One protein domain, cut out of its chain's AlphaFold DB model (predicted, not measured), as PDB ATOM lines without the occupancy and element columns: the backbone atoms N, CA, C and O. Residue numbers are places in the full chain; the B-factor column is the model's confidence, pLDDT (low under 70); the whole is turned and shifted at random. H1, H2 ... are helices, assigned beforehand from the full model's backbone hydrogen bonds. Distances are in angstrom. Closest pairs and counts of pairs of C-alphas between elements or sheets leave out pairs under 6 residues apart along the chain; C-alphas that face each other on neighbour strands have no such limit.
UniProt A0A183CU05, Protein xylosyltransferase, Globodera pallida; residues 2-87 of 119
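What this domain is: This is residues 2 to 87 of the 119 residues of the protein "Protein xylosyltransferase" of Globodera pallida (UniProt A0A183CU05). There is little regular structure: three separate helices, H1, H2 and H3, are strung on long links in an open frame, with no helix touching another. Residues 60 to 76, including the first part of H3, stick out free. The printed part has 86 residues, of which 32 are in named elements, in the order H1, H2, H3; the class is all helix, with no named strand. It is loose, with a radius of gyration of the C-alphas of 15.1 A and spans of 37 by 37 by 28 A.

Where its parts are: H1, residues 2 to 9, begins with C-alpha 2 at (7.419, -2.591, -0.628). H2, residues 31 to 44, is the longest helix, 19.9 A from first to last C-alpha. H3, residues 70 to 79, measures 14.3 A and ends with C-alpha 79 at (-21.576, 20.223, -6.562).

How they stand to each other: H1 and H2, H2 and H3, and H1 and H3 are apart, with no C-alpha of one within 8 A of the other. In H1, H2 and H3 every O i to N i+4 pair is within hydrogen-bond range.

The domain as a whole: The C-alphas of Ala 10 and Lys 87 are the two farthest apart, 39.0 A. The printed part has no cut. Both links are long, residues 10 to 30 and 45 to 69. Only residue 2 has a pLDDT under 70.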
ATOM      1  N   LEU A   2       7.083  -3.954  -1.092       66.12
ATOM      2  CA  LEU A   2       7.419  -2.591  -0.628       66.12
ATOM      3  C   LEU A   2       8.198  -1.741  -1.656       66.12
ATOM      4  O   LEU A   2       8.549  -0.603  -1.384       66.12
ATOM      5  N   THR A   3       8.540  -2.300  -2.816       85.06
ATOM      6  CA  THR A   3       9.472  -1.684  -3.765       85.06
ATOM      7  C   THR A   3       8.852  -0.501  -4.503       85.06
ATOM      8  O   THR A   3       9.521   0.510  -4.666       85.06
ATOM      9  N   VAL A   4       7.583  -0.603  -4.921       88.19
ATOM     10  CA  VAL A   4       6.892   0.484  -5.644       88.19
ATOM     11  C   VAL A   4       6.569   1.638  -4.704       88.19
ATOM     12  O   VAL A   4       6.862   2.780  -5.032       88.19
ATOM     13  N   GLU A   5       6.040   1.330  -3.517       90.19
ATOM     14  CA  GLU A   5       5.760   2.327  -2.477       90.19
ATOM     15  C   GLU A   5       7.032   3.103  -2.118       90.19
ATOM     16  O   GLU A   5       7.076   4.312  -2.313       90.19
ATOM     17  N   ARG A   6       8.125   2.403  -1.776       89.75
ATOM     18  CA  ARG A   6       9.421   3.040  -1.483       89.75
ATOM     19  C   ARG A   6       9.986   3.841  -2.653       89.75
ATOM     20  O   ARG A   6      10.624   4.865  -2.438       89.75
ATOM     21  N   ALA A   7       9.797   3.379  -3.889       93.12
ATOM     22  CA  ALA A   7      10.269   4.102  -5.067       93.12
ATOM     23  C   ALA A   7       9.498   5.413  -5.288       93.12
ATOM     24  O   ALA A   7      10.085   6.390  -5.749       93.12
ATOM     25  N   LEU A   8       8.203   5.442  -4.968       93.25
ATOM     26  CA  LEU A   8       7.384   6.653  -5.025       93.25
ATOM     27  C   LEU A   8       7.687   7.585  -3.845       93.25
ATOM     28  O   LEU A   8       7.871   8.781  -4.062       93.25
ATOM     29  N   GLU A   9       7.869   7.044  -2.640       91.88
ATOM     30  CA  GLU A   9       8.321   7.803  -1.467       91.88
ATOM     31  C   GLU A   9       9.678   8.476  -1.709       91.88
ATOM     32  O   GLU A   9       9.841   9.661  -1.427       91.88
ATOM     33  N   ALA A  10      10.638   7.765  -2.311       94.69
ATOM     34  CA  ALA A  10      11.948   8.320  -2.664       94.69
ATOM     35  C   ALA A  10      11.867   9.466  -3.692       94.69
ATOM     36  O   ALA A  10      12.779  10.286  -3.773       94.69
ATOM     37  N   LYS A  11      10.776   9.540  -4.465       95.81
ATOM     38  CA  LYS A  11      10.468  10.653  -5.378       95.81
ATOM     39  C   LYS A  11       9.654  11.772  -4.711       95.81
ATOM     40  O   LYS A  11       9.285  12.726  -5.387       95.81
ATOM     41  N   GLY A  12       9.372  11.665  -3.413       94.88
ATOM     42  CA  GLY A  12       8.619  12.651  -2.638       94.88
ATOM     43  C   GLY A  12       7.098  12.466  -2.661       94.88
ATOM     44  O   GLY A  12       6.385  13.292  -2.091       94.88
ATOM     45  N   PHE A  13       6.574  11.401  -3.277       93.44
ATOM     46  CA  PHE A  13       5.141  11.109  -3.215       93.44
ATOM     47  C   PHE A  13       4.789  10.524  -1.856       93.44
ATOM     48  O   PHE A  13       5.394   9.556  -1.407       93.44
ATOM     49  N   SER A  14       3.779  11.098  -1.210       89.44
ATOM     50  CA  SER A  14       3.372  10.675   0.129       89.44
ATOM     51  C   SER A  14       1.907  10.221   0.196       89.44
ATOM     52  O   SER A  14       1.479   9.668   1.202       89.44
ATOM     53  N   ASN A  15       1.138  10.428  -0.871       89.69
ATOM     54  CA  ASN A  15      -0.278  10.081  -1.021       89.69
ATOM     55  C   ASN A  15      -0.482   8.765  -1.792       89.69
ATOM     56  O   ASN A  15      -1.504   8.576  -2.444       89.69
ATOM     57  N   PHE A  16       0.485   7.849  -1.719       89.75
ATOM     58  CA  PHE A  16       0.391   6.529  -2.333       89.75
ATOM     59  C   PHE A  16       0.670   5.428  -1.309       89.75
ATOM     60  O   PHE A  16       1.573   5.563  -0.488       89.75
ATOM     61  N   ARG A  17      -0.087   4.330  -1.377       88.00
ATOM     62  CA  ARG A  17       0.093   3.161  -0.513       88.00
ATOM     63  C   ARG A  17      -0.275   1.891  -1.257       88.00
ATOM     64  O   ARG A  17      -1.263   1.864  -1.988       88.00
ATOM     65  N   VAL A  18       0.485   0.819  -1.042       89.62
ATOM     66  CA  VAL A  18       0.162  -0.492  -1.608       89.62
ATOM     67  C   VAL A  18      -0.550  -1.340  -0.559       89.62
ATOM     68  O   VAL A  18      -0.089  -1.486   0.574       89.62
ATOM     69  N   ALA A  19      -1.675  -1.943  -0.945       87.50
ATOM     70  CA  ALA A  19      -2.394  -2.889  -0.102       87.50
ATOM     71  C   ALA A  19      -1.468  -4.028   0.369       87.50
ATOM     72  O   ALA A  19      -0.890  -4.761  -0.438       87.50
ATOM     73  N   LYS A  20      -1.348  -4.202   1.692       85.00
ATOM     74  CA  LYS A  20      -0.551  -5.287   2.290       85.00
ATOM     75  C   LYS A  20      -1.178  -6.660   2.051       85.00
ATOM     76  O   LYS A  20      -0.462  -7.644   1.879       85.00
ATOM     77  N   ARG A  21      -2.513  -6.728   2.052       90.00
ATOM     78  CA  ARG A  21      -3.274  -7.946   1.777       90.00
ATOM     79  C   ARG A  21      -3.583  -8.028   0.287       90.00
ATOM     80  O   ARG A  21      -4.129  -7.098  -0.292       90.00
ATOM     81  N   ARG A  22      -3.265  -9.173  -0.316       91.62
ATOM     82  CA  ARG A  22      -3.629  -9.495  -1.700       91.62
ATOM     83  C   ARG A  22      -4.656 -10.606  -1.701       91.62
ATOM     84  O   ARG A  22      -4.548 -11.544  -0.913       91.62
ATOM     85  N   MET A  23      -5.614 -10.513  -2.607       93.62
ATOM     86  CA  MET A  23      -6.645 -11.523  -2.798       93.62
ATOM     87  C   MET A  23      -6.635 -11.974  -4.256       93.62
ATOM     88  O   MET A  23      -6.283 -11.199  -5.144       93.62
ATOM     89  N   ALA A  24      -7.012 -13.225  -4.508       94.81
ATOM     90  CA  ALA A  24      -7.219 -13.717  -5.864       94.81
ATOM     91  C   ALA A  24      -8.576 -13.209  -6.378       94.81
ATOM     92  O   ALA A  24      -9.598 -13.885  -6.243       94.81
ATOM     93  N   THR A  25      -8.595 -11.996  -6.930       95.75
ATOM     94  CA  THR A  25      -9.788 -11.361  -7.512       95.75
ATOM     95  C   THR A  25     -10.053 -11.897  -8.914       95.75
ATOM     96  O   THR A  25      -9.893 -11.198  -9.912       95.75
ATOM     97  N   ILE A  26     -10.407 -13.179  -8.985       97.12
ATOM     98  CA  ILE A  26     -10.826 -13.824 -10.231       97.12
ATOM     99  C   ILE A  26     -12.086 -13.151 -10.785       97.12
ATOM    100  O   ILE A  26     -12.871 -12.557 -10.044       97.12
ATOM    101  N   TRP A  27     -12.305 -13.282 -12.091       96.44
ATOM    102  CA  TRP A  27     -13.495 -12.736 -12.734       96.44
ATOM    103  C   TRP A  27     -14.776 -13.342 -12.136       96.44
ATOM    104  O   TRP A  27     -14.907 -14.562 -12.037       96.44
ATOM    105  N   GLY A  28     -15.699 -12.482 -11.692       94.69
ATOM    106  CA  GLY A  28     -16.930 -12.889 -10.999       94.69
ATOM    107  C   GLY A  28     -16.726 -13.453  -9.583       94.69
ATOM    108  O   GLY A  28     -17.680 -13.951  -8.990       94.69
ATOM    109  N   GLY A  29     -15.504 -13.405  -9.042       96.44
ATOM    110  CA  GLY A  29     -15.174 -13.898  -7.706       96.44
ATOM    111  C   GLY A  29     -15.723 -13.026  -6.578       96.44
ATOM    112  O   GLY A  29     -15.736 -11.798  -6.679       96.44
ATOM    113  N   SER A  30     -16.105 -13.652  -5.463       96.06
ATOM    114  CA  SER A  30     -16.527 -12.942  -4.247       96.06
ATOM    115  C   SER A  30     -15.400 -12.110  -3.626       96.06
ATOM    116  O   SER A  30     -15.661 -11.063  -3.037       96.06
ATOM    117  N   ALA A  31     -14.143 -12.519  -3.829       96.56
ATOM    118  CA  ALA A  31     -12.968 -11.851  -3.277       96.56
ATOM    119  C   ALA A  31     -12.813 -10.384  -3.717       96.56
ATOM    120  O   ALA A  31     -12.104  -9.625  -3.060       96.56
ATOM    121  N   LEU A  32     -13.449  -9.961  -4.818       96.81
ATOM    122  CA  LEU A  32     -13.427  -8.558  -5.240       96.81
ATOM    123  C   LEU A  32     -14.177  -7.654  -4.249       96.81
ATOM    124  O   LEU A  32     -13.688  -6.575  -3.920       96.81
ATOM    125  N   LEU A  33     -15.329  -8.107  -3.742       96.88
ATOM    126  CA  LEU A  33     -16.076  -7.374  -2.720       96.88
ATOM    127  C   LEU A  33     -15.300  -7.349  -1.399       96.88
ATOM    128  O   LEU A  33     -15.186  -6.293  -0.782       96.88
ATOM    129  N   ASP A  34     -14.708  -8.481  -1.011       96.12
ATOM    130  CA  ASP A  34     -13.872  -8.568   0.191       96.12
ATOM    131  C   ASP A  34     -12.683  -7.599   0.125       96.12
ATOM    132  O   ASP A  34     -12.368  -6.933   1.113       96.12
ATOM    133  N   LEU A  35     -12.038  -7.483  -1.043       95.69
ATOM    134  CA  LEU A  35     -10.940  -6.545  -1.267       95.69
ATOM    135  C   LEU A  35     -11.405  -5.095  -1.113       95.69
ATOM    136  O   LEU A  35     -10.733  -4.311  -0.442       95.69
ATOM    137  N   PHE A  36     -12.537  -4.742  -1.726       95.69
ATOM    138  CA  PHE A  36     -13.080  -3.387  -1.655       95.69
ATOM    139  C   PHE A  36     -13.433  -3.006  -0.212       95.69
ATOM    140  O   PHE A  36     -12.964  -1.983   0.286       95.69
ATOM    141  N   LEU A  37     -14.180  -3.865   0.490       95.06
ATOM    142  CA  LEU A  37     -14.580  -3.639   1.881       95.06
ATOM    143  C   LEU A  37     -13.374  -3.552   2.817       95.06
ATOM    144  O   LEU A  37     -13.312  -2.649   3.647       95.06
ATOM    145  N   TRP A  38     -12.395  -4.451   2.664       93.44
ATOM    146  CA  TRP A  38     -11.162  -4.405   3.447       93.44
ATOM    147  C   TRP A  38     -10.389  -3.102   3.206       93.44
ATOM    148  O   TRP A  38      -9.935  -2.481   4.161       93.44
ATOM    149  N   THR A  39     -10.289  -2.653   1.953       91.75
ATOM    150  CA  THR A  39      -9.574  -1.415   1.605       91.75
ATOM    151  C   THR A  39     -10.237  -0.189   2.231       91.75
ATOM    152  O   THR A  39      -9.545   0.617   2.844       91.75
ATOM    153  N   VAL A  40     -11.566  -0.070   2.137       91.94
ATOM    154  CA  VAL A  40     -12.310   1.039   2.761       91.94
ATOM    155  C   VAL A  40     -12.198   0.986   4.287       91.94
ATOM    156  O   VAL A  40     -11.973   2.011   4.922       91.94
ATOM    157  N   ALA A  41     -12.302  -0.197   4.896       90.69
ATOM    158  CA  ALA A  41     -12.167  -0.340   6.345       90.69
ATOM    159  C   ALA A  41     -10.775   0.088   6.847       90.69
ATOM    160  O   ALA A  41     -10.678   0.789   7.852       90.69
ATOM    161  N   GLU A  42      -9.708  -0.275   6.130       88.56
ATOM    162  CA  GLU A  42      -8.332   0.105   6.477       88.56
ATOM    163  C   GLU A  42      -8.050   1.602   6.299       88.56
ATOM    164  O   GLU A  42      -7.167   2.127   6.978       88.56
ATOM    165  N   THR A  43      -8.751   2.300   5.397       87.50
ATOM    166  CA  THR A  43      -8.565   3.748   5.203       87.50
ATOM    167  C   THR A  43      -9.440   4.579   6.135       87.50
ATOM    168  O   THR A  43      -8.973   5.599   6.624       87.50
ATOM    169  N   VAL A  44     -10.664   4.141   6.455       85.88
ATOM    170  CA  VAL A  44     -11.545   4.849   7.406       85.88
ATOM    171  C   VAL A  44     -11.158   4.579   8.863       85.88
ATOM    172  O   VAL A  44     -11.143   5.498   9.676       85.88
ATOM    173  N   GLY A  45     -10.863   3.324   9.210       79.38
ATOM    174  CA  GLY A  45     -10.579   2.882  10.582       79.38
ATOM    175  C   GLY A  45      -9.096   2.645  10.877       79.38
ATOM    176  O   GLY A  45      -8.760   2.087  11.922       79.38
ATOM    177  N   GLY A  46      -8.214   3.003   9.943       77.75
ATOM    178  CA  GLY A  46      -6.785   2.738  10.041       77.75
ATOM    179  C   GLY A  46      -6.062   3.583  11.098       77.75
ATOM    180  O   GLY A  46      -6.518   4.665  11.462       77.75
ATOM    181  N   PRO A  47      -4.881   3.132  11.560       75.81
ATOM    182  CA  PRO A  47      -4.096   3.836  12.576       75.81
ATOM    183  C   PRO A  47      -3.372   5.084  12.050       75.81
ATOM    184  O   PRO A  47      -2.825   5.834  12.850       75.81
ATOM    185  N   ASP A  48      -3.307   5.277  10.730       82.12
ATOM    186  CA  ASP A  48      -2.635   6.414  10.101       82.12
ATOM    187  C   ASP A  48      -3.679   7.481   9.717       82.12
ATOM    188  O   ASP A  48      -4.403   7.290   8.730       82.12
ATOM    189  N   PRO A  49      -3.761   8.604  10.462       81.50
ATOM    190  CA  PRO A  49      -4.773   9.644  10.260       81.50
ATOM    191  C   PRO A  49      -4.712  10.301   8.882       81.50
ATOM    192  O   PRO A  49      -5.667  10.939   8.453       81.50
ATOM    193  N   LYS A  50      -3.591  10.160   8.169       83.62
ATOM    194  CA  LYS A  50      -3.443  10.706   6.824       83.62
ATOM    195  C   LYS A  50      -4.451  10.121   5.832       83.62
ATOM    196  O   LYS A  50      -4.820  10.791   4.874       83.62
ATOM    197  N   TRP A  51      -4.880   8.880   6.046       86.44
ATOM    198  CA  TRP A  51      -5.748   8.150   5.118       86.44
ATOM    199  C   TRP A  51      -7.227   8.203   5.481       86.44
ATOM    200  O   TRP A  51      -8.038   7.654   4.741       86.44
ATOM    201  N   THR A  52      -7.578   8.865   6.584       84.62
ATOM    202  CA  THR A  52      -8.964   8.969   7.059       84.62
ATOM    203  C   THR A  52      -9.679  10.214   6.527       84.62
ATOM    204  O   THR A  52     -10.886  10.346   6.703       84.62
ATOM    205  N   GLN A  53      -8.955  11.125   5.865       86.31
ATOM    206  CA  GLN A  53      -9.461  12.417   5.392       86.31
ATOM    207  C   GLN A  53      -9.723  12.412   3.877       86.31
ATOM    208  O   GLN A  53      -8.983  13.021   3.107       86.31
ATOM    209  N   TRP A  54     -10.772  11.717   3.440       90.88
ATOM    210  CA  TRP A  54     -11.260  11.755   2.056       90.88
ATOM    211  C   TRP A  54     -12.791  11.811   2.021       90.88
ATOM    212  O   TRP A  54     -13.452  11.277   2.909       90.88
ATOM    213  N   ASP A  55     -13.350  12.443   0.987       92.25
ATOM    214  CA  ASP A  55     -14.804  12.623   0.838       92.25
ATOM    215  C   ASP A  55     -15.460  11.545  -0.043       92.25
ATOM    216  O   ASP A  55     -16.612  11.170   0.172       92.25
ATOM    217  N   TYR A  56     -14.727  11.032  -1.036       94.44
ATOM    218  CA  TYR A  56     -15.219  10.064  -2.016       94.44
ATOM    219  C   TYR A  56     -14.265   8.884  -2.188       94.44
ATOM    220  O   TYR A  56     -13.047   9.039  -2.157       94.44
ATOM    221  N   VAL A  57     -14.841   7.710  -2.457       94.25
ATOM    222  CA  VAL A  57     -14.112   6.526  -2.919       94.25
ATOM    223  C   VAL A  57     -14.405   6.292  -4.398       94.25
ATOM    224  O   VAL A  57     -15.562   6.241  -4.813       94.25
ATOM    225  N   VAL A  58     -13.346   6.135  -5.190       95.06
ATOM    226  CA  VAL A  58     -13.422   5.818  -6.619       95.06
ATOM    227  C   VAL A  58     -12.555   4.591  -6.873       95.06
ATOM    228  O   VAL A  58     -11.351   4.619  -6.623       95.06
ATOM    229  N   ASN A  59     -13.155   3.496  -7.339       95.69
ATOM    230  CA  ASN A  59     -12.414   2.298  -7.728       95.69
ATOM    231  C   ASN A  59     -12.077   2.343  -9.222       95.69
ATOM    232  O   ASN A  59     -12.952   2.582 -10.048       95.69
ATOM    233  N   LEU A  60     -10.817   2.062  -9.551       96.81
ATOM    234  CA  LEU A  60     -10.308   1.984 -10.919       96.81
ATOM    235  C   LEU A  60      -9.490   0.699 -11.089       96.81
ATOM    236  O   LEU A  60      -8.878   0.199 -10.142       96.81
ATOM    237  N   SER A  61      -9.492   0.169 -12.302       96.81
ATOM    238  CA  SER A  61      -8.639  -0.911 -12.786       96.81
ATOM    239  C   SER A  61      -7.502  -0.358 -13.650       96.81
ATOM    240  O   SER A  61      -7.471   0.824 -13.981       96.81
ATOM    241  N   GLU A  62      -6.566  -1.220 -14.050       97.25
ATOM    242  CA  GLU A  62      -5.466  -0.845 -14.953       97.25
ATOM    243  C   GLU A  62      -5.955  -0.376 -16.335       97.25
ATOM    244  O   GLU A  62      -5.277   0.399 -17.002       97.25
ATOM    245  N   THR A  63      -7.133  -0.832 -16.766       97.25
ATOM    246  CA  THR A  63      -7.695  -0.512 -18.085       97.25
ATOM    247  C   THR A  63      -8.571   0.738 -18.101       97.25
ATOM    248  O   THR A  63      -9.030   1.134 -19.170       97.25
ATOM    249  N   ASP A  64      -8.833   1.348 -16.944       97.25
ATOM    250  CA  ASP A  64      -9.623   2.575 -16.869       97.25
ATOM    251  C   ASP A  64      -8.791   3.797 -17.267       97.25
ATOM    252  O   ASP A  64      -7.605   3.901 -16.953       97.25
ATOM    253  N   MET A  65      -9.431   4.756 -17.940       96.62
ATOM    254  CA  MET A  65      -8.793   5.995 -18.377       96.62
ATOM    255  C   MET A  65      -9.708   7.194 -18.105       96.62
ATOM    256  O   MET A  65     -10.898   7.132 -18.426       96.62
ATOM    257  N   PRO A  66      -9.187   8.296 -17.534       95.62
ATOM    258  CA  PRO A  66      -9.978   9.499 -17.334       95.62
ATOM    259  C   PRO A  66     -10.349  10.130 -18.681       95.62
ATOM    260  O   PRO A  66      -9.503  10.299 -19.557       95.62
ATOM    261  N   ILE A  67     -11.622  10.502 -18.820       95.81
ATOM    262  CA  ILE A  67     -12.140  11.283 -19.958       95.81
ATOM    263  C   ILE A  67     -12.426  12.746 -19.593       95.81
ATOM    264  O   ILE A  67     -12.681  13.558 -20.476       95.81
ATOM    265  N   LEU A  68     -12.398  13.061 -18.297       93.88
ATOM    266  CA  LEU A  68     -12.489  14.407 -17.739       93.88
ATOM    267  C   LEU A  68     -11.156  14.745 -17.073       93.88
ATOM    268  O   LEU A  68     -10.453  13.854 -16.586       93.88
ATOM    269  N   SER A  69     -10.827  16.030 -17.026       97.38
ATOM    270  CA  SER A  69      -9.734  16.524 -16.193       97.38
ATOM    271  C   SER A  69     -10.032  16.315 -14.703       97.38
ATOM    272  O   SER A  69     -11.181  16.128 -14.292       97.38
ATOM    273  N   LEU A  70      -8.985  16.362 -13.875       96.12
ATOM    274  CA  LEU A  70      -9.146  16.266 -12.424       96.12
ATOM    275  C   LEU A  70      -9.999  17.421 -11.874       96.12
ATOM    276  O   LEU A  70     -10.872  17.180 -11.051       96.12
ATOM    277  N   GLU A  71      -9.811  18.637 -12.391       98.00
ATOM    278  CA  GLU A  71     -10.587  19.820 -11.998       98.00
ATOM    279  C   GLU A  71     -12.083  19.647 -12.305       98.00
ATOM    280  O   GLU A  71     -12.940  19.930 -11.468       98.00
ATOM    281  N   GLU A  72     -12.419  19.109 -13.481       97.81
ATOM    282  CA  GLU A  72     -13.809  18.810 -13.833       97.81
ATOM    283  C   GLU A  72     -14.405  17.725 -12.934       97.81
ATOM    284  O   GLU A  72     -15.571  17.831 -12.541       97.81
ATOM    285  N   LEU A  73     -13.636  16.684 -12.598       96.50
ATOM    286  CA  LEU A  73     -14.079  15.645 -11.672       96.50
ATOM    287  C   LEU A  73     -14.377  16.237 -10.288       96.50
ATOM    288  O   LEU A  73     -15.470  16.027  -9.760       96.50
ATOM    289  N   GLU A  74     -13.438  16.998  -9.729       96.50
ATOM    290  CA  GLU A  74     -13.569  17.642  -8.419       96.50
ATOM    291  C   GLU A  74     -14.777  18.580  -8.382       96.50
ATOM    292  O   GLU A  74     -15.605  18.480  -7.479       96.50
ATOM    293  N   HIS A  75     -14.954  19.410  -9.410       97.38
ATOM    294  CA  HIS A  75     -16.099  20.312  -9.532       97.38
ATOM    295  C   HIS A  75     -17.447  19.578  -9.571       97.38
ATOM    296  O   HIS A  75     -18.427  20.026  -8.970       97.38
ATOM    297  N   ASN A  76     -17.522  18.439 -10.266       95.88
ATOM    298  CA  ASN A  76     -18.749  17.642 -10.329       95.88
ATOM    299  C   ASN A  76     -19.061  16.941  -8.999       95.88
ATOM    300  O   ASN A  76     -20.230  16.892  -8.607       95.88
ATOM    301  N   LEU A  77     -18.045  16.418  -8.304       96.75
ATOM    302  CA  LEU A  77     -18.214  15.806  -6.985       96.75
ATOM    303  C   LEU A  77     -18.588  16.853  -5.928       96.75
ATOM    304  O   LEU A  77     -19.502  16.621  -5.140       96.75
ATOM    305  N   ASP A  78     -17.959  18.028  -5.962       96.88
ATOM    306  CA  ASP A  78     -18.215  19.128  -5.029       96.88
ATOM    307  C   ASP A  78     -19.662  19.636  -5.109       96.88
ATOM    308  O   ASP A  78     -20.354  19.761  -4.096       96.88
ATOM    309  N   ARG A  79     -20.177  19.823  -6.330       97.50
ATOM    310  CA  ARG A  79     -21.576  20.223  -6.562       97.50
ATOM    311  C   ARG A  79     -22.605  19.201  -6.088       97.50
ATOM    312  O   ARG A  79     -23.766  19.555  -5.909       97.50
ATOM    313  N   ASN A  80     -22.198  17.949  -5.913       96.81
ATOM    314  CA  ASN A  80     -23.072  16.834  -5.564       96.81
ATOM    315  C   ASN A  80     -22.583  16.121  -4.293       96.81
ATOM    316  O   ASN A  80     -22.739  14.902  -4.156       96.81
ATOM    317  N   ARG A  81     -22.007  16.885  -3.351       96.44
ATOM    318  CA  ARG A  81     -21.602  16.389  -2.031       96.44
ATOM    319  C   ARG A  81     -22.742  15.635  -1.349       96.44
ATOM    320  O   ARG A  81     -23.883  16.090  -1.321       96.44
ATOM    321  N   GLY A  82     -22.417  14.479  -0.777       95.94
ATOM    322  CA  GLY A  82     -23.368  13.629  -0.052       95.94
ATOM    323  C   GLY A  82     -24.155  12.643  -0.922       95.94
ATOM    324  O   GLY A  82     -24.875  11.808  -0.376       95.94
ATOM    325  N   PHE A  83     -24.003  12.677  -2.249       97.50
ATOM    326  CA  PHE A  83     -24.598  11.681  -3.143       97.50
ATOM    327  C   PHE A  83     -23.646  10.515  -3.432       97.50
ATOM    328  O   PHE A  83     -22.436  10.691  -3.556       97.50
ATOM    329  N   SER A  84     -24.210   9.313  -3.592       96.69
ATOM    330  CA  SER A  84     -23.502   8.142  -4.124       96.69
ATOM    331  C   SER A  84     -23.844   7.931  -5.599       96.69
ATOM    332  O   SER A  84     -25.014   7.942  -5.981       96.69
ATOM    333  N   PHE A  85     -22.826   7.687  -6.424       96.62
ATOM    334  CA  PHE A  85     -22.978   7.499  -7.867       96.62
ATOM    335  C   PHE A  85     -22.915   6.013  -8.222       96.62
ATOM    336  O   PHE A  85     -21.842   5.427  -8.324       96.62
ATOM    337  N   LEU A  86     -24.084   5.396  -8.403       96.19
ATOM    338  CA  LEU A  86     -24.223   3.983  -8.758       96.19
ATOM    339  C   LEU A  86     -25.107   3.851  -9.997       96.19
ATOM    340  O   LEU A  86     -26.180   4.450 -10.077       96.19
ATOM    341  N   LYS A  87     -24.680   3.040 -10.968       94.75
ATOM    342  CA  LYS A  87     -25.462   2.775 -12.178       94.75
ATOM    343  C   LYS A  87     -26.254   1.476 -12.031       94.75
ATOM    344  O   LYS A  87     -25.678   0.400 -11.919       94.75
TER     345      LYS A  87